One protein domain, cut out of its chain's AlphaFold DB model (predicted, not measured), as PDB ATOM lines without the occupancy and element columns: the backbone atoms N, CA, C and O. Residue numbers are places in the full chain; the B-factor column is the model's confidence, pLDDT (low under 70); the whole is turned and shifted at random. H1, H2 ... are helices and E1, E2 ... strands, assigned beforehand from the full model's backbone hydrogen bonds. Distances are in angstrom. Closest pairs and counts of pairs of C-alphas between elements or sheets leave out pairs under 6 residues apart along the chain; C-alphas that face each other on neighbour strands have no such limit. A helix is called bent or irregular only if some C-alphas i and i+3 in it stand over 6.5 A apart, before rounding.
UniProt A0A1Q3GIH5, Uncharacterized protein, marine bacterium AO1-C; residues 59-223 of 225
ATOM      1  N   HIS A  59      14.018 -30.944  61.055       83.19
ATOM      2  CA  HIS A  59      15.254 -31.067  61.831       83.19
ATOM      3  C   HIS A  59      15.495 -32.507  62.304       83.19
ATOM      4  O   HIS A  59      16.611 -33.008  62.215       83.19
ATOM      5  N   ALA A  60      14.440 -33.202  62.732       91.94
ATOM      6  CA  ALA A  60      14.545 -34.567  63.227       91.94
ATOM      7  C   ALA A  60      14.901 -35.570  62.114       91.94
ATOM      8  O   ALA A  60      15.421 -36.642  62.411       91.94
ATOM      9  N   LEU A  61      14.645 -35.247  60.839       94.75
ATOM     10  CA  LEU A  61      15.168 -36.025  59.708       94.75
ATOM     11  C   LEU A  61      16.666 -35.771  59.481       94.75
ATOM     12  O   LEU A  61      17.403 -36.709  59.195       94.75
ATOM     13  N   ILE A  62      17.131 -34.532  59.654       96.44
ATOM     14  CA  ILE A  62      18.545 -34.158  59.475       96.44
ATOM     15  C   ILE A  62      19.433 -34.761  60.573       96.44
ATOM     16  O   ILE A  62      20.573 -35.154  60.313       96.44
ATOM     17  N   ASP A  63      18.916 -34.937  61.787       96.12
ATOM     18  CA  ASP A  63      19.654 -35.628  62.854       96.12
ATOM     19  C   ASP A  63      19.984 -37.086  62.493       96.12
ATOM     20  O   ASP A  63      21.005 -37.625  62.935       96.12
ATOM     21  N   LYS A  64      19.187 -37.689  61.604       97.38
ATOM     22  CA  LYS A  64      19.344 -39.066  61.126       97.38
ATOM     23  C   LYS A  64      20.303 -39.224  59.949       97.38
ATOM     24  O   LYS A  64      20.404 -40.320  59.413       97.38
ATOM     25  N   VAL A  65      21.055 -38.195  59.546       98.06
ATOM     26  CA  VAL A  65      22.064 -38.334  58.467       98.06
ATOM     27  C   VAL A  65      23.044 -39.489  58.735       98.06
ATOM     28  O   VAL A  65      23.464 -40.167  57.803       98.06
ATOM     29  N   SER A  66      23.358 -39.773  60.002       97.62
ATOM     30  CA  SER A  66      24.205 -40.910  60.404       97.62
ATOM     31  C   SER A  66      23.594 -42.293  60.126       97.62
ATOM     32  O   SER A  66      24.322 -43.283  60.075       97.62
ATOM     33  N   GLU A  67      22.276 -42.372  59.927       97.88
ATOM     34  CA  GLU A  67      21.543 -43.605  59.624       97.88
ATOM     35  C   GLU A  67      21.532 -43.933  58.119       97.88
ATOM     36  O   GLU A  67      21.137 -45.038  57.741       97.88
ATOM     37  N   ILE A  68      21.970 -43.004  57.257       98.06
ATOM     38  CA  ILE A  68      22.027 -43.202  55.803       98.06
ATOM     39  C   ILE A  68      23.025 -44.315  55.476       98.06
ATOM     40  O   ILE A  68      24.189 -44.271  55.874       98.06
ATOM     41  N   LYS A  69      22.572 -45.320  54.719       97.25
ATOM     42  CA  LYS A  69      23.389 -46.502  54.384       97.25
ATOM     43  C   LYS A  69      24.127 -46.379  53.057       97.25
ATOM     44  O   LYS A  69      25.130 -47.060  52.855       97.25
ATOM     45  N   SER A  70      23.627 -45.549  52.149       95.38
ATOM     46  CA  SER A  70      24.219 -45.300  50.837       95.38
ATOM     47  C   SER A  70      23.784 -43.938  50.299       95.38
ATOM     48  O   SER A  70      22.673 -43.477  50.554       95.38
ATOM     49  N   VAL A  71      24.668 -43.294  49.541       94.50
ATOM     50  CA  VAL A  71      24.396 -42.029  48.842       94.50
ATOM     51  C   VAL A  71      24.227 -42.281  47.343       94.50
ATOM     52  O   VAL A  71      24.713 -43.305  46.849       94.50
ATOM     53  N   PRO A  72      23.554 -41.383  46.605       92.31
ATOM     54  CA  PRO A  72      23.494 -41.482  45.158       92.31
ATOM     55  C   PRO A  72      24.883 -41.344  44.534       92.31
ATOM     56  O   PRO A  72      25.651 -40.455  44.918       92.31
ATOM     57  N   TYR A  73      25.179 -42.192  43.551       87.56
ATOM     58  CA  TYR A  73      26.402 -42.120  42.755       87.56
ATOM     59  C   TYR A  73      26.186 -42.671  41.345       87.56
ATOM     60  O   TYR A  73      25.264 -43.456  41.093       87.56
ATOM     61  N   ARG A  74      27.048 -42.261  40.415       84.56
ATOM     62  CA  ARG A  74      27.072 -42.762  39.037       84.56
ATOM     63  C   ARG A  74      28.404 -43.429  38.781       84.56
ATOM     64  O   ARG A  74      29.424 -42.906  39.206       84.56
ATOM     65  N   LYS A  75      28.377 -44.561  38.086       80.94
ATOM     66  CA  LYS A  75      29.578 -45.209  37.572       80.94
ATOM     67  C   LYS A  75      29.698 -44.879  36.093       80.94
ATOM     68  O   LYS A  75      28.783 -45.187  35.328       80.94
ATOM     69  N   SER A  76      30.830 -44.309  35.708       81.44
ATOM     70  CA  SER A  76      31.122 -43.944  34.326       81.44
ATOM     71  C   SER A  76      32.357 -44.691  33.825       81.44
ATOM     72  O   SER A  76      33.286 -44.955  34.593       81.44
ATOM     73  N   SER A  77      32.396 -45.008  32.534       82.69
ATOM     74  CA  SER A  77      33.583 -45.540  31.860       82.69
ATOM     75  C   SER A  77      33.898 -44.772  30.586       82.69
ATOM     76  O   SER A  77      33.053 -44.075  30.025       82.69
ATOM     77  N   LEU A  78      35.153 -44.865  30.142       84.19
ATOM     78  CA  LEU A  78      35.586 -44.272  28.885       84.19
ATOM     79  C   LEU A  78      35.476 -45.318  27.771       84.19
ATOM     80  O   LEU A  78      36.230 -46.289  27.748       84.19
ATOM     81  N   GLN A  79      34.560 -45.107  26.829       87.19
ATOM     82  CA  GLN A  79      34.379 -45.966  25.659       87.19
ATOM     83  C   GLN A  79      34.608 -45.146  24.393       87.19
ATOM     84  O   GLN A  79      33.935 -44.144  24.160       87.19
ATOM     85  N   ASN A  80      35.580 -45.547  23.566       90.50
ATOM     86  CA  ASN A  80      35.935 -44.847  22.322       90.50
ATOM     87  C   ASN A  80      36.199 -43.337  22.517       90.50
ATOM     88  O   ASN A  80      35.776 -42.513  21.707       90.50
ATOM     89  N   GLY A  81      36.851 -42.964  23.623       85.19
ATOM     90  CA  GLY A  81      37.145 -41.565  23.960       85.19
ATOM     91  C   GLY A  81      35.943 -40.750  24.453       85.19
ATOM     92  O   GLY A  81      36.066 -39.539  24.609       85.19
ATOM     93  N   LYS A  82      34.793 -41.384  24.709       86.25
ATOM     94  CA  LYS A  82      33.597 -40.746  25.268       86.25
ATOM     95  C   LYS A  82      33.294 -41.288  26.659       86.25
ATOM     96  O   LYS A  82      33.437 -42.485  26.898       86.25
ATOM     97  N   LEU A  83      32.863 -40.407  27.559       81.81
ATOM     98  CA  LEU A  83      32.352 -40.801  28.867       81.81
ATOM     99  C   LEU A  83      30.958 -41.415  28.689       81.81
ATOM    100  O   LEU A  83      30.076 -40.785  28.105       81.81
ATOM    101  N   VAL A  84      30.772 -42.639  29.169       84.56
ATOM    102  CA  VAL A  84      29.500 -43.366  29.142       84.56
ATOM    103  C   VAL A  84      29.097 -43.673  30.576       84.56
ATOM    104  O   VAL A  84      29.886 -44.236  31.333       84.56
ATOM    105  N   ILE A  85      27.869 -43.312  30.950       82.62
ATOM    106  CA  ILE A  85      27.293 -43.674  32.248       82.62
ATOM    107  C   ILE A  85      26.880 -45.146  32.170       82.62
ATOM    108  O   ILE A  85      25.999 -45.504  31.392       82.62
ATOM    109  N   GLU A  86      27.523 -46.006  32.956       82.75
ATOM    110  CA  GLU A  86      27.221 -47.441  32.992       82.75
ATOM    111  C   GLU A  86      26.021 -47.736  33.885       82.75
ATOM    112  O   GLU A  86      25.128 -48.486  33.509       82.75
ATOM    113  N   ASN A  87      26.030 -47.170  35.094       83.44
ATOM    114  CA  ASN A  87      25.022 -47.417  36.113       83.44
ATOM    115  C   ASN A  87      24.788 -46.159  36.946       83.44
ATOM    116  O   ASN A  87      25.725 -45.423  37.266       83.44
ATOM    117  N   GLN A  88      23.540 -45.973  37.369       85.75
ATOM    118  CA  GLN A  88      23.142 -44.944  38.320       85.75
ATOM    119  C   GLN A  88      22.513 -45.600  39.546       85.75
ATOM    120  O   GLN A  88      21.531 -46.334  39.443       85.75
ATOM    121  N   TYR A  89      23.079 -45.315  40.713       89.50
ATOM    122  CA  TYR A  89      22.610 -45.828  41.991       89.50
ATOM    123  C   TYR A  89      21.967 -44.691  42.771       89.50
ATOM    124  O   TYR A  89      22.587 -43.652  42.983       89.50
ATOM    125  N   CYS A  90      20.729 -44.893  43.222       91.25
ATOM    126  CA  CYS A  90      19.971 -43.840  43.891       91.25
ATOM    127  C   CYS A  90      20.245 -43.711  45.388       91.25
ATOM    128  O   CYS A  90      19.762 -42.769  45.989       91.25
ATOM    129  N   GLY A  91      21.027 -44.587  46.012       92.88
ATOM    130  CA  GLY A  91      21.266 -44.492  47.455       92.88
ATOM    131  C   GLY A  91      20.021 -44.787  48.308       92.88
ATOM    132  O   GLY A  91      19.073 -45.431  47.853       92.88
ATOM    133  N   ASP A  92      20.056 -44.352  49.567       94.94
ATOM    134  CA  ASP A  92      19.041 -44.622  50.595       94.94
ATOM    135  C   ASP A  92      17.779 -43.746  50.435       94.94
ATOM    136  O   ASP A  92      17.849 -42.588  50.032       94.94
ATOM    137  N   THR A  93      16.608 -44.255  50.817       96.44
ATOM    138  CA  THR A  93      15.364 -43.469  50.882       96.44
ATOM    139  C   THR A  93      15.465 -42.292  51.851       96.44
ATOM    140  O   THR A  93      14.946 -41.216  51.550       96.44
ATOM    141  N   LEU A  94      16.142 -42.458  52.991       97.25
ATOM    142  CA  LEU A  94      16.314 -41.381  53.969       97.25
ATOM    143  C   LEU A  94      17.081 -40.192  53.375       97.25
ATOM    144  O   LEU A  94      16.746 -39.045  53.663       97.25
ATOM    145  N   PHE A  95      18.054 -40.455  52.498       97.75
ATOM    146  CA  PHE A  95      18.787 -39.413  51.781       97.75
ATOM    147  C   PHE A  95      17.820 -38.484  51.035       97.75
ATOM    148  O   PHE A  95      17.830 -37.271  51.235       97.75
ATOM    149  N   TRP A  96      16.927 -39.059  50.229       96.81
ATOM    150  CA  TRP A  96      15.988 -38.285  49.418       96.81
ATOM    151  C   TRP A  96      14.877 -37.632  50.227       96.81
ATOM    152  O   TRP A  96      14.448 -36.536  49.878       96.81
ATOM    153  N   GLN A  97      14.447 -38.249  51.330       95.81
ATOM    154  CA  GLN A  97      13.526 -37.605  52.272       95.81
ATOM    155  C   GLN A  97      14.116 -36.311  52.835       95.81
ATOM    156  O   GLN A  97      13.389 -35.334  52.993       95.81
ATOM    157  N   ILE A  98      15.426 -36.285  53.099       97.25
ATOM    158  CA  ILE A  98      16.103 -35.061  53.526       97.25
ATOM    159  C   ILE A  98      16.198 -34.081  52.354       97.25
ATOM    160  O   ILE A  98      15.818 -32.932  52.541       97.25
ATOM    161  N   VAL A  99      16.617 -34.510  51.152       96.75
ATOM    162  CA  VAL A  99      16.650 -33.648  49.941       96.75
ATOM    163  C   VAL A  99      15.305 -32.954  49.701       96.75
ATOM    164  O   VAL A  99      15.271 -31.762  49.404       96.75
ATOM    165  N   GLN A 100      14.195 -33.667  49.895       95.56
ATOM    166  CA  GLN A 100      12.841 -33.156  49.682       95.56
ATOM    167  C   GLN A 100      12.471 -31.968  50.587       95.56
ATOM    168  O   GLN A 100      11.632 -31.157  50.187       95.56
ATOM    169  N   LEU A 101      13.111 -31.823  51.755       95.00
ATOM    170  CA  LEU A 101      12.929 -30.662  52.636       95.00
ATOM    171  C   LEU A 101      13.326 -29.351  51.935       95.00
ATOM    172  O   LEU A 101      12.753 -28.299  52.198       95.00
ATOM    173  N   GLY A 102      14.278 -29.395  50.997       95.00
ATOM    174  CA  GLY A 102      14.679 -28.234  50.209       95.00
ATOM    175  C   GLY A 102      15.335 -27.129  51.044       95.00
ATOM    176  O   GLY A 102      16.186 -27.380  51.894       95.00
ATOM    177  N   GLN A 103      14.963 -25.872  50.779       95.62
ATOM    178  CA  GLN A 103      15.701 -24.695  51.257       95.62
ATOM    179  C   GLN A 103      15.765 -24.575  52.789       95.62
ATOM    180  O   GLN A 103      16.764 -24.085  53.317       95.62
ATOM    181  N   GLU A 104      14.737 -25.032  53.511       94.62
ATOM    182  CA  GLU A 104      14.698 -24.978  54.981       94.62
ATOM    183  C   GLU A 104      15.746 -25.881  55.645       94.62
ATOM    184  O   GLU A 104      16.195 -25.585  56.751       94.62
ATOM    185  N   ALA A 105      16.188 -26.944  54.967       96.69
ATOM    186  CA  ALA A 105      17.172 -27.884  55.495       96.69
ATOM    187  C   ALA A 105      18.618 -27.383  55.371       96.69
ATOM    188  O   ALA A 105      19.481 -27.817  56.134       96.69
ATOM    189  N   ILE A 106      18.892 -26.451  54.449       97.50
ATOM    190  CA  ILE A 106      20.246 -25.964  54.148       97.50
ATOM    191  C   ILE A 106      21.034 -25.521  55.397       97.50
ATOM    192  O   ILE A 106      22.137 -26.035  55.590       97.50
ATOM    193  N   PRO A 107      20.543 -24.612  56.268       97.69
ATOM    194  CA  PRO A 107      21.333 -24.154  57.416       97.69
ATOM    195  C   PRO A 107      21.662 -25.283  58.409       97.69
ATOM    196  O   PRO A 107      22.741 -25.297  59.011       97.69
ATOM    197  N   TYR A 108      20.768 -26.263  58.546       97.75
ATOM    198  CA  TYR A 108      20.973 -27.420  59.418       97.75
ATOM    199  C   TYR A 108      21.971 -28.408  58.817       97.75
ATOM    200  O   TYR A 108      22.857 -28.879  59.524       97.75
ATOM    201  N   LEU A 109      21.889 -28.667  57.509       98.44
ATOM    202  CA  LEU A 109      22.875 -29.480  56.797       98.44
ATOM    203  C   LEU A 109      24.263 -28.851  56.853       98.44
ATOM    204  O   LEU A 109      25.219 -29.564  57.135       98.44
ATOM    205  N   ILE A 110      24.375 -27.529  56.676       98.56
ATOM    206  CA  ILE A 110      25.646 -26.813  56.852       98.56
ATOM    207  C   ILE A 110      26.188 -27.065  58.258       98.56
ATOM    208  O   ILE A 110      27.328 -27.490  58.384       98.56
ATOM    209  N   THR A 111      25.374 -26.900  59.304       98.19
ATOM    210  CA  THR A 111      25.793 -27.192  60.689       98.19
ATOM    211  C   THR A 111      26.263 -28.644  60.848       98.19
ATOM    212  O   THR A 111      27.285 -28.906  61.486       98.19
ATOM    213  N   LYS A 112      25.562 -29.593  60.213       98.25
ATOM    214  CA  LYS A 112      25.866 -31.030  60.254       98.25
ATOM    215  C   LYS A 112      27.211 -31.384  59.605       98.25
ATOM    216  O   LYS A 112      27.771 -32.417  59.951       98.25
ATOM    217  N   ILE A 113      27.789 -30.516  58.767       98.62
ATOM    218  CA  ILE A 113      29.139 -30.695  58.188       98.62
ATOM    219  C   ILE A 113      30.225 -30.810  59.266       98.62
ATOM    220  O   ILE A 113      31.251 -31.441  59.034       98.62
ATOM    221  N   LEU A 114      30.009 -30.250  60.461       98.56
ATOM    222  CA  LEU A 114      30.951 -30.372  61.579       98.56
ATOM    223  C   LEU A 114      30.999 -31.774  62.210       98.56
ATOM    224  O   LEU A 114      31.927 -32.050  62.972       98.56
ATOM    225  N   ASP A 115      30.020 -32.637  61.933       98.38
ATOM    226  CA  ASP A 115      29.916 -33.976  62.512       98.38
ATOM    227  C   ASP A 115      30.913 -34.933  61.842       98.38
ATOM    228  O   ASP A 115      30.714 -35.412  60.726       98.38
ATOM    229  N   ASN A 116      32.019 -35.216  62.527       97.88
ATOM    230  CA  ASN A 116      33.088 -36.077  62.025       97.88
ATOM    231  C   ASN A 116      32.880 -37.567  62.348       97.88
ATOM    232  O   ASN A 116      33.810 -38.361  62.179       97.88
ATOM    233  N   THR A 117      31.687 -37.964  62.802       98.50
ATOM    234  CA  THR A 117      31.367 -39.369  63.069       98.50
ATOM    235  C   THR A 117      31.493 -40.183  61.785       98.50
ATOM    236  O   THR A 117      30.883 -39.855  60.770       98.50
ATOM    237  N   GLN A 118      32.289 -41.249  61.815       98.12
ATOM    238  CA  GLN A 118      32.490 -42.139  60.670       98.12
ATOM    239  C   GLN A 118      31.210 -42.913  60.321       98.12
ATOM    240  O   GLN A 118      30.515 -43.417  61.204       98.12
ATOM    241  N   THR A 119      30.917 -43.034  59.027       97.94
ATOM    242  CA  THR A 119      29.809 -43.848  58.503       97.94
ATOM    243  C   THR A 119      30.335 -45.153  57.903       97.94
ATOM    244  O   THR A 119      31.536 -45.402  57.844       97.94
ATOM    245  N   ARG A 120      29.429 -46.014  57.427       96.88
ATOM    246  CA  ARG A 120      29.799 -47.227  56.675       96.88
ATOM    247  C   ARG A 120      29.873 -46.994  55.163       96.88
ATOM    248  O   ARG A 120      30.111 -47.944  54.419       96.88
ATOM    249  N   ILE A 121      29.653 -45.763  54.706       95.06
ATOM    250  CA  ILE A 121      29.632 -45.419  53.286       95.06
ATOM    251  C   ILE A 121      31.071 -45.211  52.826       95.06
ATOM    252  O   ILE A 121      31.735 -44.270  53.253       95.06
ATOM    253  N   LYS A 122      31.560 -46.102  51.967       92.06
ATOM    254  CA  LYS A 122      32.910 -46.037  51.405       92.06
ATOM    255  C   LYS A 122      32.898 -45.252  50.095       92.06
ATOM    256  O   LYS A 122      32.020 -45.484  49.264       92.06
ATOM    257  N   ILE A 123      33.870 -44.363  49.902       85.94
ATOM    258  CA  ILE A 123      34.131 -43.754  48.592       85.94
ATOM    259  C   ILE A 123      34.638 -44.878  47.674       85.94
ATOM    260  O   ILE A 123      35.626 -45.529  48.024       85.94
ATOM    261  N   PRO A 124      33.987 -45.171  46.534       81.12
ATOM    262  CA  PRO A 124      34.465 -46.187  45.605       81.12
ATOM    263  C   PRO A 124      35.930 -45.971  45.242       81.12
ATOM    264  O   PRO A 124      36.384 -44.836  45.164       81.12
ATOM    265  N   CYS A 125      36.663 -47.080  45.086       79.00
ATOM    266  CA  CYS A 125      38.099 -47.150  44.753       79.00
ATOM    267  C   CYS A 125      39.056 -46.303  45.602       79.00
ATOM    268  O   CYS A 125      40.240 -46.206  45.288       79.00
ATOM    269  N   ARG A 126      38.593 -45.820  46.754       83.94
ATOM    270  CA  ARG A 126      39.437 -45.256  47.802       83.94
ATOM    271  C   ARG A 126      39.227 -46.033  49.083       83.94
ATOM    272  O   ARG A 126      38.144 -46.558  49.324       83.94
ATOM    273  N   ASP A 127      40.245 -46.115  49.931       87.88
ATOM    274  CA  ASP A 127      40.110 -46.745  51.249       87.88
ATOM    275  C   ASP A 127      39.632 -45.748  52.314       87.88
ATOM    276  O   ASP A 127      40.133 -45.699  53.432       87.88
ATOM    277  N   VAL A 128      38.667 -44.908  51.930       90.44
ATOM    278  CA  VAL A 128      38.152 -43.804  52.742       90.44
ATOM    279  C   VAL A 128      36.656 -43.989  52.952       90.44
ATOM    280  O   VAL A 128      35.885 -44.158  52.004       90.44
ATOM    281  N   TYR A 129      36.247 -43.936  54.214       95.38
ATOM    282  CA  TYR A 129      34.850 -43.931  54.627       95.38
ATOM    283  C   TYR A 129      34.396 -42.493  54.870       95.38
ATOM    284  O   TYR A 129      35.119 -41.687  55.460       95.38
ATOM    285  N   LEU A 130      33.203 -42.154  54.389       96.12
ATOM    286  CA  LEU A 130      32.598 -40.845  54.604       96.12
ATOM    287  C   LEU A 130      32.264 -40.665  56.082       96.12
ATOM    288  O   LEU A 130      31.747 -41.584  56.722       96.12
ATOM    289  N   ASN A 131      32.492 -39.470  56.610       98.25
ATOM    290  CA  ASN A 131      31.892 -39.058  57.870       98.25
ATOM    291  C   ASN A 131      30.503 -38.440  57.641       98.25
ATOM    292  O   ASN A 131      30.103 -38.151  56.510       98.25
ATOM    293  N   VAL A 132      29.745 -38.258  58.722       98.62
ATOM    294  CA  VAL A 132      28.397 -37.667  58.689       98.62
ATOM    295  C   VAL A 132      28.409 -36.298  58.009       98.62
ATOM    296  O   VAL A 132      27.499 -35.997  57.238       98.62
ATOM    297  N   GLY A 133      29.447 -35.494  58.232       98.44
ATOM    298  CA  GLY A 133      29.598 -34.183  57.622       98.44
ATOM    299  C   GLY A 133      29.731 -34.224  56.101       98.44
ATOM    300  O   GLY A 133      29.086 -33.435  55.410       98.44
ATOM    301  N   ALA A 134      30.481 -35.181  55.554       97.69
ATOM    302  CA  ALA A 134      30.561 -35.392  54.114       97.69
ATOM    303  C   ALA A 134      29.244 -35.921  53.535       97.69
ATOM    304  O   ALA A 134      28.835 -35.476  52.466       97.69
ATOM    305  N   VAL A 135      28.519 -36.789  54.248       98.12
ATOM    306  CA  VAL A 135      27.172 -37.210  53.819       98.12
ATOM    307  C   VAL A 135      26.200 -36.023  53.813       98.12
ATOM    308  O   VAL A 135      25.462 -35.846  52.845       98.12
ATOM    309  N   ALA A 136      26.233 -35.164  54.836       98.56
ATOM    310  CA  ALA A 136      25.431 -33.940  54.889       98.56
ATOM    311  C   ALA A 136      25.764 -32.983  53.735       98.56
ATOM    312  O   ALA A 136      24.866 -32.404  53.125       98.56
ATOM    313  N   TYR A 137      27.048 -32.855  53.401       98.12
ATOM    314  CA  TYR A 137      27.491 -32.089  52.245       98.12
ATOM    315  C   TYR A 137      26.964 -32.670  50.929       98.12
ATOM    316  O   TYR A 137      26.454 -31.920  50.100       98.12
ATOM    317  N   ILE A 138      27.009 -33.992  50.750       96.88
ATOM    318  CA  ILE A 138      26.446 -34.638  49.561       96.88
ATOM    319  C   ILE A 138      24.955 -34.308  49.435       96.88
ATOM    320  O   ILE A 138      24.529 -33.836  48.385       96.88
ATOM    321  N   ILE A 139      24.171 -34.457  50.506       97.50
ATOM    322  CA  ILE A 139      22.749 -34.067  50.508       97.50
ATOM    323  C   ILE A 139      22.589 -32.608  50.067       97.50
ATOM    324  O   ILE A 139      21.766 -32.316  49.201       97.50
ATOM    325  N   LEU A 140      23.404 -31.703  50.614       97.75
ATOM    326  CA  LEU A 140      23.366 -30.284  50.271       97.75
ATOM    327  C   LEU A 140      23.619 -30.044  48.773       97.75
ATOM    328  O   LEU A 140      22.897 -29.260  48.164       97.75
ATOM    329  N   THR A 141      24.572 -30.752  48.157       95.62
ATOM    330  CA  THR A 141      24.837 -30.647  46.705       95.62
ATOM    331  C   THR A 141      23.707 -31.183  45.828       95.62
ATOM    332  O   THR A 141      23.589 -30.776  44.677       95.62
ATOM    333  N   HIS A 142      22.850 -32.057  46.365       95.25
ATOM    334  CA  HIS A 142      21.622 -32.492  45.692       95.25
ATOM    335  C   HIS A 142      20.448 -31.535  45.941       95.25
ATOM    336  O   HIS A 142      19.437 -31.615  45.252       95.25
ATOM    337  N   MET A 143      20.549 -30.598  46.879       95.56
ATOM    338  CA  MET A 143      19.528 -29.562  47.056       95.56
ATOM    339  C   MET A 143      19.813 -28.329  46.211       95.56
ATOM    340  O   MET A 143      18.904 -27.821  45.562       95.56
ATOM    341  N   VAL A 144      21.055 -27.843  46.257       95.88
ATOM    342  CA  VAL A 144      21.465 -26.553  45.701       95.88
ATOM    343  C   VAL A 144      22.813 -26.665  44.998       95.88
ATOM    344  O   VAL A 144      23.739 -27.304  45.507       95.88
ATOM    345  N   SER A 145      22.947 -26.010  43.845       92.69
ATOM    346  CA  SER A 145      24.224 -25.950  43.131       92.69
ATOM    347  C   SER A 145      25.236 -25.079  43.886       92.69
ATOM    348  O   SER A 145      25.001 -23.899  44.160       92.69
ATOM    349  N   ILE A 146      26.379 -25.672  44.248       94.25
ATOM    350  CA  ILE A 146      27.451 -25.006  45.001       94.25
ATOM    351  C   ILE A 146      28.647 -24.767  44.065       94.25
ATOM    352  O   ILE A 146      29.304 -25.740  43.682       94.25
ATOM    353  N   PRO A 147      29.000 -23.513  43.728       94.62
ATOM    354  CA  PRO A 147      30.143 -23.197  42.877       94.62
ATOM    355  C   PRO A 147      31.442 -23.410  43.651       94.62
ATOM    356  O   PRO A 147      31.878 -22.563  44.432       94.62
ATOM    357  N   LYS A 148      32.069 -24.569  43.450       94.00
ATOM    358  CA  LYS A 148      33.166 -25.039  44.306       94.00
ATOM    359  C   LYS A 148      34.346 -24.076  44.354       94.00
ATOM    360  O   LYS A 148      34.836 -23.807  45.442       94.00
ATOM    361  N   MET A 149      34.732 -23.497  43.218       94.94
ATOM    362  CA  MET A 149      35.806 -22.502  43.171       94.94
ATOM    363  C   MET A 149      35.468 -21.259  44.006       94.94
ATOM    364  O   MET A 149      36.284 -20.822  44.805       94.94
ATOM    365  N   LEU A 150      34.246 -20.729  43.882       96.44
ATOM    366  CA  LEU A 150      33.794 -19.548  44.629       96.44
ATOM    367  C   LEU A 150      33.675 -19.812  46.140       96.44
ATOM    368  O   LEU A 150      33.873 -18.907  46.946       96.44
ATOM    369  N   VAL A 151      33.291 -21.031  46.528       97.44
ATOM    370  CA  VAL A 151      33.073 -21.387  47.938       97.44
ATOM    371  C   VAL A 151      34.355 -21.838  48.614       97.44
ATOM    372  O   VAL A 151      34.633 -21.416  49.734       97.44
ATOM    373  N   PHE A 152      35.106 -22.724  47.967       96.81
ATOM    374  CA  PHE A 152      36.252 -23.404  48.555       96.81
ATOM    375  C   PHE A 152      37.592 -22.776  48.193       96.81
ATOM    376  O   PHE A 152      38.577 -23.146  48.829       96.81
ATOM    377  N   ASP A 153      37.645 -21.837  47.244       95.94
ATOM    378  CA  ASP A 153      38.891 -21.311  46.669       95.94
ATOM    379  C   ASP A 153      39.788 -22.441  46.120       95.94
ATOM    380  O   ASP A 153      41.016 -22.370  46.163       95.94
ATOM    381  N   ILE A 154      39.159 -23.536  45.680       92.56
ATOM    382  CA  ILE A 154      39.805 -24.757  45.200       92.56
ATOM    383  C   ILE A 154      39.091 -25.204  43.932       92.56
ATOM    384  O   ILE A 154      37.860 -25.282  43.875       92.56
ATOM    385  N   GLN A 155      39.892 -25.544  42.933       88.44
ATOM    386  CA  GLN A 155      39.435 -26.205  41.730       88.44
ATOM    387  C   GLN A 155      39.500 -27.720  41.964       88.44
ATOM    388  O   GLN A 155      40.572 -28.273  42.192       88.44
ATOM    389  N   PHE A 156      38.343 -28.380  41.966       87.62
ATOM    390  CA  PHE A 156      38.251 -29.840  42.010       87.62
ATOM    391  C   PHE A 156      38.071 -30.357  40.582       87.62
ATOM    392  O   PHE A 156      37.024 -30.866  40.243       87.62
ATOM    393  N   ASP A 157      39.029 -30.144  39.692       79.88
ATOM    394  CA  ASP A 157      38.918 -30.497  38.265       79.88
ATOM    395  C   ASP A 157      39.576 -31.835  37.903       79.88
ATOM    396  O   ASP A 157      39.631 -32.216  36.733       79.88
ATOM    397  N   TYR A 158      40.049 -32.578  38.903       80.62
ATOM    398  CA  TYR A 158      40.600 -33.906  38.690       80.62
ATOM    399  C   TYR A 158      39.487 -34.958  38.629       80.62
ATOM    400  O   TYR A 158      38.708 -35.127  39.573       80.62
ATOM    401  N   PHE A 159      39.451 -35.714  37.535       71.81
ATOM    402  CA  PHE A 159      38.566 -36.860  37.352       71.81
ATOM    403  C   PHE A 159      39.381 -38.145  37.319       71.81
ATOM    404  O   PHE A 159      40.262 -38.318  36.475       71.81
ATOM    405  N   GLU A 160      39.061 -39.067  38.216       73.69
ATOM    406  CA  GLU A 160      39.684 -40.379  38.242       73.69
ATOM    407  C   GLU A 160      38.853 -41.359  37.403       73.69
ATOM    408  O   GLU A 160      37.783 -41.824  37.799       73.69
ATOM    409  N   ILE A 161      39.335 -41.640  36.189       68.31
ATOM    410  CA  ILE A 161      38.685 -42.564  35.251       68.31
ATOM    411  C   ILE A 161      38.605 -43.953  35.902       68.31
ATOM    412  O   ILE A 161      39.594 -44.446  36.438       68.31
ATOM    413  N   ASN A 162      37.436 -44.597  35.823       66.81
ATOM    414  CA  ASN A 162      37.086 -45.854  36.509       66.81
ATOM    415  C   ASN A 162      36.857 -45.734  38.022       66.81
ATOM    416  O   ASN A 162      36.544 -46.743  38.657       66.81
ATOM    417  N   CYS A 163      36.960 -44.524  38.576       69.81
ATOM    418  CA  CYS A 163      36.638 -44.230  39.964       69.81
ATOM    419  C   CYS A 163      35.586 -43.139  40.143       69.81
ATOM    420  O   CYS A 163      35.509 -42.462  41.167       69.81
ATOM    421  N   ASP A 164      34.747 -42.982  39.124       61.66
ATOM    422  CA  ASP A 164      33.697 -41.989  39.159       61.66
ATOM    423  C   ASP A 164      32.632 -42.389  40.193       61.66
ATOM    424  O   ASP A 164      32.026 -43.461  40.110       61.66
ATOM    425  N   PHE A 165      32.473 -41.531  41.200       66.88
ATOM    426  CA  PHE A 165      31.434 -41.582  42.227       66.88
ATOM    427  C   PHE A 165      30.353 -40.519  41.958       66.88
ATOM    428  O   PHE A 165      29.451 -40.333  42.772       66.88
ATOM    429  N   GLY A 166      30.418 -39.809  40.824       68.62
ATOM    430  CA  GLY A 166      29.549 -38.672  40.510       68.62
ATOM    431  C   GLY A 166      29.904 -37.384  41.265       68.62
ATOM    432  O   GLY A 166      29.121 -36.440  41.242       68.62
ATOM    433  N   TYR A 167      31.067 -37.347  41.925       77.88
ATOM    434  CA  TYR A 167      31.633 -36.177  42.605       77.88
ATOM    435  C   TYR A 167      33.072 -35.993  42.142       77.88
ATOM    436  O   TYR A 167      33.736 -36.965  41.773       77.88
ATOM    437  N   PHE A 168      33.563 -34.757  42.176       77.19
ATOM    438  CA  PHE A 168      34.934 -34.495  41.775       77.19
ATOM    439  C   PHE A 168      35.922 -35.181  42.721       77.19
ATOM    440  O   PHE A 168      35.697 -35.292  43.932       77.19
ATOM    441  N   SER A 169      37.042 -35.639  42.165       74.12
ATOM    442  CA  SER A 169      38.061 -36.314  42.963       74.12
ATOM    443  C   SER A 169      38.578 -35.375  44.048       74.12
ATOM    444  O   SER A 169      38.725 -34.174  43.821       74.12
ATOM    445  N   TYR A 170      38.877 -35.925  45.224       86.38
ATOM    446  CA  TYR A 170      39.347 -35.186  46.405       86.38
ATOM    447  C   TYR A 170      38.339 -34.203  47.028       86.38
ATOM    448  O   TYR A 170      38.582 -33.744  48.141       86.38
ATOM    449  N   GLU A 171      37.197 -33.909  46.392       91.38
ATOM    450  CA  GLU A 171      36.168 -33.034  46.974       91.38
ATOM    451  C   GLU A 171      35.647 -33.624  48.284       91.38
ATOM    452  O   GLU A 171      35.704 -32.983  49.331       91.38
ATOM    453  N   LEU A 172      35.190 -34.876  48.254       92.69
ATOM    454  CA  LEU A 172      34.639 -35.521  49.445       92.69
ATOM    455  C   LEU A 172      35.695 -35.772  50.522       92.69
ATOM    456  O   LEU A 172      35.375 -35.665  51.700       92.69
ATOM    457  N   GLU A 173      36.945 -36.038  50.138       92.88
ATOM    458  CA  GLU A 173      38.068 -36.155  51.078       92.88
ATOM    459  C   GLU A 173      38.363 -34.825  51.763       92.88
ATOM    460  O   GLU A 173      38.501 -34.781  52.980       92.88
ATOM    461  N   TYR A 174      38.363 -33.719  51.013       95.25
ATOM    462  CA  TYR A 174      38.518 -32.386  51.584       95.25
ATOM    463  C   TYR A 174      37.454 -32.105  52.648       95.25
ATOM    464  O   TYR A 174      37.778 -31.627  53.736       95.25
ATOM    465  N   ILE A 175      36.187 -32.412  52.351       96.81
ATOM    466  CA  ILE A 175      35.087 -32.225  53.305       96.81
ATOM    467  C   ILE A 175      35.255 -33.154  54.515       96.81
ATOM    468  O   ILE A 175      35.100 -32.700  55.650       96.81
ATOM    469  N   ASN A 176      35.622 -34.419  54.284       95.88
ATOM    470  CA  ASN A 176      35.884 -35.413  55.326       95.88
ATOM    471  C   ASN A 176      36.996 -34.969  56.291       95.88
ATOM    472  O   ASN A 176      36.829 -35.042  57.510       95.88
ATOM    473  N   ASP A 177      38.120 -34.509  55.745       97.19
ATOM    474  CA  ASP A 177      39.354 -34.236  56.484       97.19
ATOM    475  C   ASP A 177      39.368 -32.830  57.090       97.19
ATOM    476  O   ASP A 177      40.056 -32.567  58.081       97.19
ATOM    477  N   ARG A 178      38.609 -31.894  56.504       97.94
ATOM    478  CA  ARG A 178      38.581 -30.478  56.905       97.94
ATOM    479  C   ARG A 178      37.161 -29.957  57.175       97.94
ATOM    480  O   ARG A 178      36.828 -28.852  56.730       97.94
ATOM    481  N   PRO A 179      36.336 -30.646  57.989       97.94
ATOM    482  CA  PRO A 179      34.928 -30.292  58.190       97.94
ATOM    483  C   PRO A 179      34.744 -28.882  58.766       97.94
ATOM    484  O   PRO A 179      33.836 -28.156  58.374       97.94
ATOM    485  N   LYS A 180      35.652 -28.434  59.646       98.50
ATOM    486  CA  LYS A 180      35.627 -27.071  60.210       98.50
ATOM    487  C   LYS A 180      35.827 -25.988  59.151       98.50
ATOM    488  O   LYS A 180      35.185 -24.939  59.212       98.50
ATOM    489  N   ASP A 181      36.732 -26.228  58.204       98.50
ATOM    490  CA  ASP A 181      37.012 -25.283  57.126       98.50
ATOM    491  C   ASP A 181      35.850 -25.244  56.129       98.50
ATOM    492  O   ASP A 181      35.333 -24.165  55.830       98.50
ATOM    493  N   ALA A 182      35.369 -26.423  55.719       98.38
ATOM    494  CA  ALA A 182      34.203 -26.572  54.857       98.38
ATOM    495  C   ALA A 182      32.959 -25.892  55.449       98.38
ATOM    496  O   ALA A 182      32.335 -25.070  54.781       98.38
ATOM    497  N   HIS A 183      32.653 -26.153  56.724       98.69
ATOM    498  CA  HIS A 183      31.562 -25.505  57.452       98.69
ATOM    499  C   HIS A 183      31.684 -23.979  57.419       98.69
ATOM    500  O   HIS A 183      30.723 -23.291  57.071       98.69
ATOM    501  N   ARG A 184      32.865 -23.427  57.737       98.69
ATOM    502  CA  ARG A 184      33.096 -21.972  57.738       98.69
ATOM    503  C   ARG A 184      32.832 -21.363  56.359       98.69
ATOM    504  O   ARG A 184      32.156 -20.338  56.262       98.69
ATOM    505  N   LYS A 185      33.361 -21.985  55.302       98.69
ATOM    506  CA  LYS A 185      33.234 -21.509  53.917       98.69
ATOM    507  C   LYS A 185      31.793 -21.587  53.411       98.69
ATOM    508  O   LYS A 185      31.270 -20.589  52.917       98.69
ATOM    509  N   LEU A 186      31.113 -22.708  53.639       98.56
ATOM    510  CA  LEU A 186      29.704 -22.887  53.275       98.56
ATOM    511  C   LEU A 186      28.777 -21.967  54.069       98.56
ATOM    512  O   LEU A 186      27.857 -21.393  53.500       98.56
ATOM    513  N   THR A 187      29.056 -21.748  55.356       98.69
ATOM    514  CA  THR A 187      28.314 -20.783  56.180       98.69
ATOM    515  C   THR A 187      28.422 -19.380  55.598       98.69
ATOM    516  O   THR A 187      27.402 -18.712  55.422       98.69
ATOM    517  N   LYS A 188      29.641 -18.932  55.266       98.62
ATOM    518  CA  LYS A 188      29.881 -17.616  54.661       98.62
ATOM    519  C   LYS A 188      29.164 -17.481  53.315       98.62
ATOM    520  O   LYS A 188      28.496 -16.476  53.085       98.62
ATOM    521  N   TRP A 189      29.281 -18.490  52.453       98.25
ATOM    522  CA  TRP A 189      28.597 -18.532  51.160       98.25
ATOM    523  C   TRP A 189      27.076 -18.454  51.324       98.25
ATOM    524  O   TRP A 189      26.447 -17.565  50.754       98.25
ATOM    525  N   TYR A 190      26.487 -19.294  52.176       98.06
ATOM    526  CA  TYR A 190      25.044 -19.301  52.396       98.06
ATOM    527  C   TYR A 190      24.547 -17.962  52.947       98.06
ATOM    528  O   TYR A 190      23.559 -17.427  52.458       98.06
ATOM    529  N   HIS A 191      25.256 -17.349  53.898       98.19
ATOM    530  CA  HIS A 191      24.881 -16.024  54.403       98.19
ATOM    531  C   HIS A 191      24.870 -14.953  53.310       98.19
ATOM    532  O   HIS A 191      23.981 -14.102  53.322       98.19
ATOM    533  N   LYS A 192      25.826 -15.007  52.375       98.06
ATOM    534  CA  LYS A 192      25.927 -14.055  51.265       98.06
ATOM    535  C   LYS A 192      24.822 -14.250  50.222       98.06
ATOM    536  O   LYS A 192      24.317 -13.260  49.706       98.06
ATOM    537  N   TYR A 193      24.451 -15.495  49.917       97.94
ATOM    538  CA  TYR A 193      23.614 -15.810  48.753       97.94
ATOM    539  C   TYR A 193      22.215 -16.358  49.074       97.94
ATOM    540  O   TYR A 193      21.402 -16.487  48.165       97.94
ATOM    541  N   LYS A 194      21.869 -16.639  50.340       97.06
ATOM    542  CA  LYS A 194      20.581 -17.269  50.705       97.06
ATOM    543  C   LYS A 194      19.336 -16.536  50.203       97.06
ATOM    544  O   LYS A 194      18.324 -17.181  49.956       97.06
ATOM    545  N   SER A 195      19.392 -15.208  50.075       97.31
ATOM    546  CA  SER A 195      18.273 -14.390  49.588       97.31
ATOM    547  C   SER A 195      18.071 -14.478  48.076       97.31
ATOM    548  O   SER A 195      17.074 -13.971  47.579       97.31
ATOM    549  N   LYS A 196      19.016 -15.092  47.359       97.25
ATOM    550  CA  LYS A 196      18.998 -15.287  45.907       97.25
ATOM    551  C   LYS A 196      18.704 -16.728  45.506       97.25
ATOM    552  O   LYS A 196      18.833 -17.069  44.339       97.25
ATOM    553  N   ILE A 197      18.366 -17.579  46.477       96.69
ATOM    554  CA  ILE A 197      17.972 -18.954  46.197       96.69
ATOM    555  C   ILE A 197      16.586 -18.939  45.555       96.69
ATOM    556  O   ILE A 197      15.623 -18.475  46.171       96.69
ATOM    557  N   THR A 198      16.483 -19.487  44.352       96.50
ATOM    558  CA  THR A 198      15.231 -19.689  43.617       96.50
ATOM    559  C   THR A 198      14.957 -21.182  43.450       96.50
ATOM    560  O   THR A 198      15.857 -22.012  43.551       96.50
ATOM    561  N   LYS A 199      13.685 -21.545  43.252       95.94
ATOM    562  CA  LYS A 199      13.290 -22.913  42.893       95.94
ATOM    563  C   LYS A 199      13.120 -22.991  41.387       95.94
ATOM    564  O   LYS A 199      12.263 -22.293  40.847       95.94
ATOM    565  N   GLU A 200      13.862 -23.881  40.751       93.62
ATOM    566  CA  GLU A 200      13.738 -24.156  39.325       93.62
ATOM    567  C   GLU A 200      13.144 -25.535  39.098       93.62
ATOM    568  O   GLU A 200      13.447 -26.490  39.812       93.62
ATOM    569  N   LYS A 201      12.241 -25.637  38.121       93.31
ATOM    570  CA  LYS A 201      11.588 -26.903  37.801       93.31
ATOM    571  C   LYS A 201      12.521 -27.753  36.950       93.31
ATOM    572  O   LYS A 201      12.878 -27.353  35.844       93.31
ATOM    573  N   ILE A 202      12.809 -28.962  37.416       88.69
ATOM    574  CA  ILE A 202      13.618 -29.918  36.665       88.69
ATOM    575  C   ILE A 202      12.778 -30.467  35.513       88.69
ATOM    576  O   ILE A 202      11.660 -30.965  35.695       88.69
ATOM    577  N   LYS A 203      13.332 -30.402  34.303       87.38
ATOM    578  CA  LYS A 203      12.828 -31.176  33.171       87.38
ATOM    579  C   LYS A 203      13.483 -32.545  33.236       87.38
ATOM    580  O   LYS A 203      14.665 -32.688  32.957       87.38
ATOM    581  N   PHE A 204      12.714 -33.543  33.654       81.12
ATOM    582  CA  PHE A 204      13.160 -34.921  33.536       81.12
ATOM    583  C   PHE A 204      13.114 -35.311  32.067       81.12
ATOM    584  O   PHE A 204      12.035 -35.551  31.519       81.12
ATOM    585  N   ASP A 205      14.281 -35.377  31.446       78.38
ATOM    586  CA  ASP A 205      14.422 -35.997  30.138       78.38
ATOM    587  C   ASP A 205      14.134 -37.510  30.253       78.38
ATOM    588  O   ASP A 205      13.862 -38.038  31.336       78.38
ATOM    589  N   ASN A 206      14.167 -38.247  29.141       63.44
ATOM    590  CA  ASN A 206      13.881 -39.693  29.113       63.44
ATOM    591  C   ASN A 206      14.908 -40.563  29.880       63.44
ATOM    592  O   ASN A 206      14.909 -41.785  29.737       63.44
ATOM    593  N   GLU A 207      15.774 -39.957  30.689       57.81
ATOM    594  CA  GLU A 207      16.785 -40.628  31.493       57.81
ATOM    595  C   GLU A 207      16.285 -40.907  32.923       57.81
ATOM    596  O   GLU A 207      15.466 -40.166  33.480       57.81
ATOM    597  N   PRO A 208      16.740 -42.005  33.549       64.88
ATOM    598  CA  PRO A 208      16.389 -42.317  34.925       64.88
ATOM    599  C   PRO A 208      17.014 -41.300  35.891       64.88
ATOM    600  O   PRO A 208      18.193 -41.373  36.217       64.88
ATOM    601  N   ASP A 209      16.203 -40.383  36.415       82.50
ATOM    602  CA  ASP A 209      16.588 -39.507  37.523       82.50
ATOM    603  C   ASP A 209      16.099 -40.089  38.858       82.50
ATOM    604  O   ASP A 209      14.917 -40.397  39.035       82.50
ATOM    605  N   CYS A 210      17.005 -40.225  39.825       89.94
ATOM    606  CA  CYS A 210      16.658 -40.673  41.168       89.94
ATOM    607  C   CYS A 210      15.652 -39.737  41.846       89.94
ATOM    608  O   CYS A 210      14.752 -40.215  42.529       89.94
ATOM    609  N   ARG A 211      15.715 -38.426  41.586       91.06
ATOM    610  CA  ARG A 211      14.760 -37.431  42.101       91.06
ATOM    611  C   ARG A 211      13.322 -37.729  41.687       91.06
ATOM    612  O   ARG A 211      12.400 -37.555  42.487       91.06
ATOM    613  N   LYS A 212      13.125 -38.246  40.468       90.69
ATOM    614  CA  LYS A 212      11.805 -38.612  39.932       90.69
ATOM    615  C   LYS A 212      11.123 -39.688  40.778       90.69
ATOM    616  O   LYS A 212       9.917 -39.619  40.981       90.69
ATOM    617  N   GLN A 213      11.882 -40.643  41.325       90.62
ATOM    618  CA  GLN A 213      11.347 -41.708  42.190       90.62
ATOM    619  C   GLN A 213      10.784 -41.174  43.516       90.62
ATOM    620  O   GLN A 213       9.924 -41.811  44.122       90.62
ATOM    621  N   TYR A 214      11.243 -39.997  43.947       90.94
ATOM    622  CA  TYR A 214      10.858 -39.360  45.207       90.94
ATOM    623  C   TYR A 214       9.978 -38.117  45.010       90.94
ATOM    624  O   TYR A 214       9.714 -37.399  45.973       90.94
ATOM    625  N   ASN A 215       9.482 -37.878  43.789       92.00
ATOM    626  CA  ASN A 215       8.673 -36.707  43.430       92.00
ATOM    627  C   ASN A 215       9.359 -35.368  43.762       92.00
ATOM    628  O   ASN A 215       8.713 -34.432  44.231       92.00
ATOM    629  N   ILE A 216      10.675 -35.285  43.551       93.12
ATOM    630  CA  ILE A 216      11.453 -34.049  43.712       93.12
ATOM    631  C   ILE A 216      11.626 -33.435  42.324       93.12
ATOM    632  O   ILE A 216      12.604 -33.714  41.645       93.12
ATOM    633  N   ASP A 217      10.664 -32.637  41.873       94.00
ATOM    634  CA  ASP A 217      10.626 -32.055  40.523       94.00
ATOM    635  C   ASP A 217      11.265 -30.661  40.426       94.00
ATOM    636  O   ASP A 217      11.014 -29.918  39.473       94.00
ATOM    637  N   TYR A 218      12.100 -30.311  41.403       93.44
ATOM    638  CA  TYR A 218      12.782 -29.028  41.466       93.44
ATOM    639  C   TYR A 218      14.226 -29.157  41.954       93.44
ATOM    640  O   TYR A 218      14.601 -30.116  42.640       93.44
ATOM    641  N   GLU A 219      15.014 -28.139  41.642       92.56
ATOM    642  CA  GLU A 219      16.300 -27.861  42.267       92.56
ATOM    643  C   GLU A 219      16.362 -26.415  42.749       92.56
ATOM    644  O   GLU A 219      15.534 -25.577  42.384       92.56
ATOM    645  N   LEU A 220      17.299 -26.148  43.655       95.12
ATOM    646  CA  LEU A 220      17.562 -24.800  44.126       95.12
ATOM    647  C   LEU A 220      18.726 -24.219  43.331       95.12
ATOM    648  O   LEU A 220      19.839 -24.748  43.368       95.12
ATOM    649  N   GLU A 221      18.473 -23.100  42.670       94.31
ATOM    650  CA  GLU A 221      19.496 -22.329  41.979       94.31
ATOM    651  C   GLU A 221      19.839 -21.060  42.752       94.31
ATOM    652  O   GLU A 221      19.080 -20.600  43.607       94.31
ATOM    653  N   ILE A 222      21.028 -20.521  42.489       94.69
ATOM    654  CA  ILE A 222      21.510 -19.274  43.076       94.69
ATOM    655  C   ILE A 222      22.049 -18.398  41.959       94.69
ATOM    656  O   ILE A 222      22.950 -18.802  41.225       94.69
ATOM    657  N   GLU A 223      21.561 -17.165  41.908       93.44
ATOM    658  CA  GLU A 223      22.115 -16.118  41.056       93.44
ATOM    659  C   GLU A 223      23.376 -15.505  41.697       93.44
ATOM    660  O   GLU A 223      23.364 -15.048  42.849       93.44
TER     661      GLU A 223
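Overview. This is residues 59 to 223 of the 225 residues of an uncharacterized protein of marine bacterium AO1-C (UniProt A0A1Q3GIH5). Helix H3 forms the core, with H1, both arms of bent H2 and H5 packed round it, and H6 beside H2b on the side away from H1. H3 runs from a small two-stranded hairpin, E3 and E4, towards a second small sheet, E5 and E6, while the longer hairpin E1 and E2 reaches away from the helices to its turn at Asn 80. The 165 printed residues hold seven named helices and six named strands, in the order H1 E1 E2 H2 E3 E4 H3 H4 H5 H6 E5 H7 E6, a mixed class; each of the three sheets is antiparallel. The whole is compact, with a radius of gyration of the C-alphas of 15.4 A and spans of 45 by 35 by 31 A.

Along the chain. H1, residues 59 to 67, begins at C-alpha 59 (15.254, -31.067, 61.831). E1, residues 73 to 79, is 19.3 A long and E2, residues 82 to 89, 20.6 A. H2, residues 93 to 112, was assigned as one helix by its hydrogen bonds but is bent, C-alphas 100 and 103 being 9.1 A apart; its arms are H2a, 93 to 100, and H2b, 103 to 112. E3 is 118 to 122, E4 129 to 131, H3 132 to 143 at 16.7 A, H4 148 to 152 and H5 171 to 177. H6, 179 to 196, is 25.1 A long with a kink of 39 degrees near residue 190. E5 is 197 to 201, H7 210 to 213, and E6 218 to 222, ending at C-alpha 222 (21.510, -19.274, 43.076).

Arrangement. H1 touches H3 at Ser 66 and Val 132, C-alphas 5.6 A apart. N 75 and O 87 of E1 and E2 are 2.9 A apart. H2b, H3 and H6 form a bundle, three helices side by side: H2b touches H3 at a shallow tilt of 20 degrees, opposite ways, closest C-alphas Leu 109 and Ala 136 at 5.5 A, and H6 at 18 degrees, opposite ways, closest Ile 110 and His 183 at 6.1 A. In E3 and E4, N 119 and O 130 are 2.8 A apart. H3 touches H5, closest C-alphas Ala 134 and Asn 176 at 5.5 A. H4 touches H6, closest C-alphas Val 151 and Lys 185 at 6.0 A. N 198 of E5 and O 221 of E6 are 2.9 A apart. H7 is close to H2a but not clearly touching, closest C-alphas Trp 96 and Arg 211 at 7.5 A. Every O i to N i+4 pair is within hydrogen-bond range in H2a, H3, H4 and H5, against 4 of 6 in H2b, 12 of 14 in H6 and 1 of 5 in H1, which has 4 of 6 O i to N i+3 pairs within range; H7 is too short for an O i to N i+4 pair.

Size, cuts and confidence. The C-alphas farthest apart, Ala 60 and Asn 80, are 47.3 A apart. The printed part has no cut, and the link H4 to H5, residues 153 to 170, is long. Mean pLDDT of the printed part is 91.4, with residues 161 to 166 and 206 to 208 under 70.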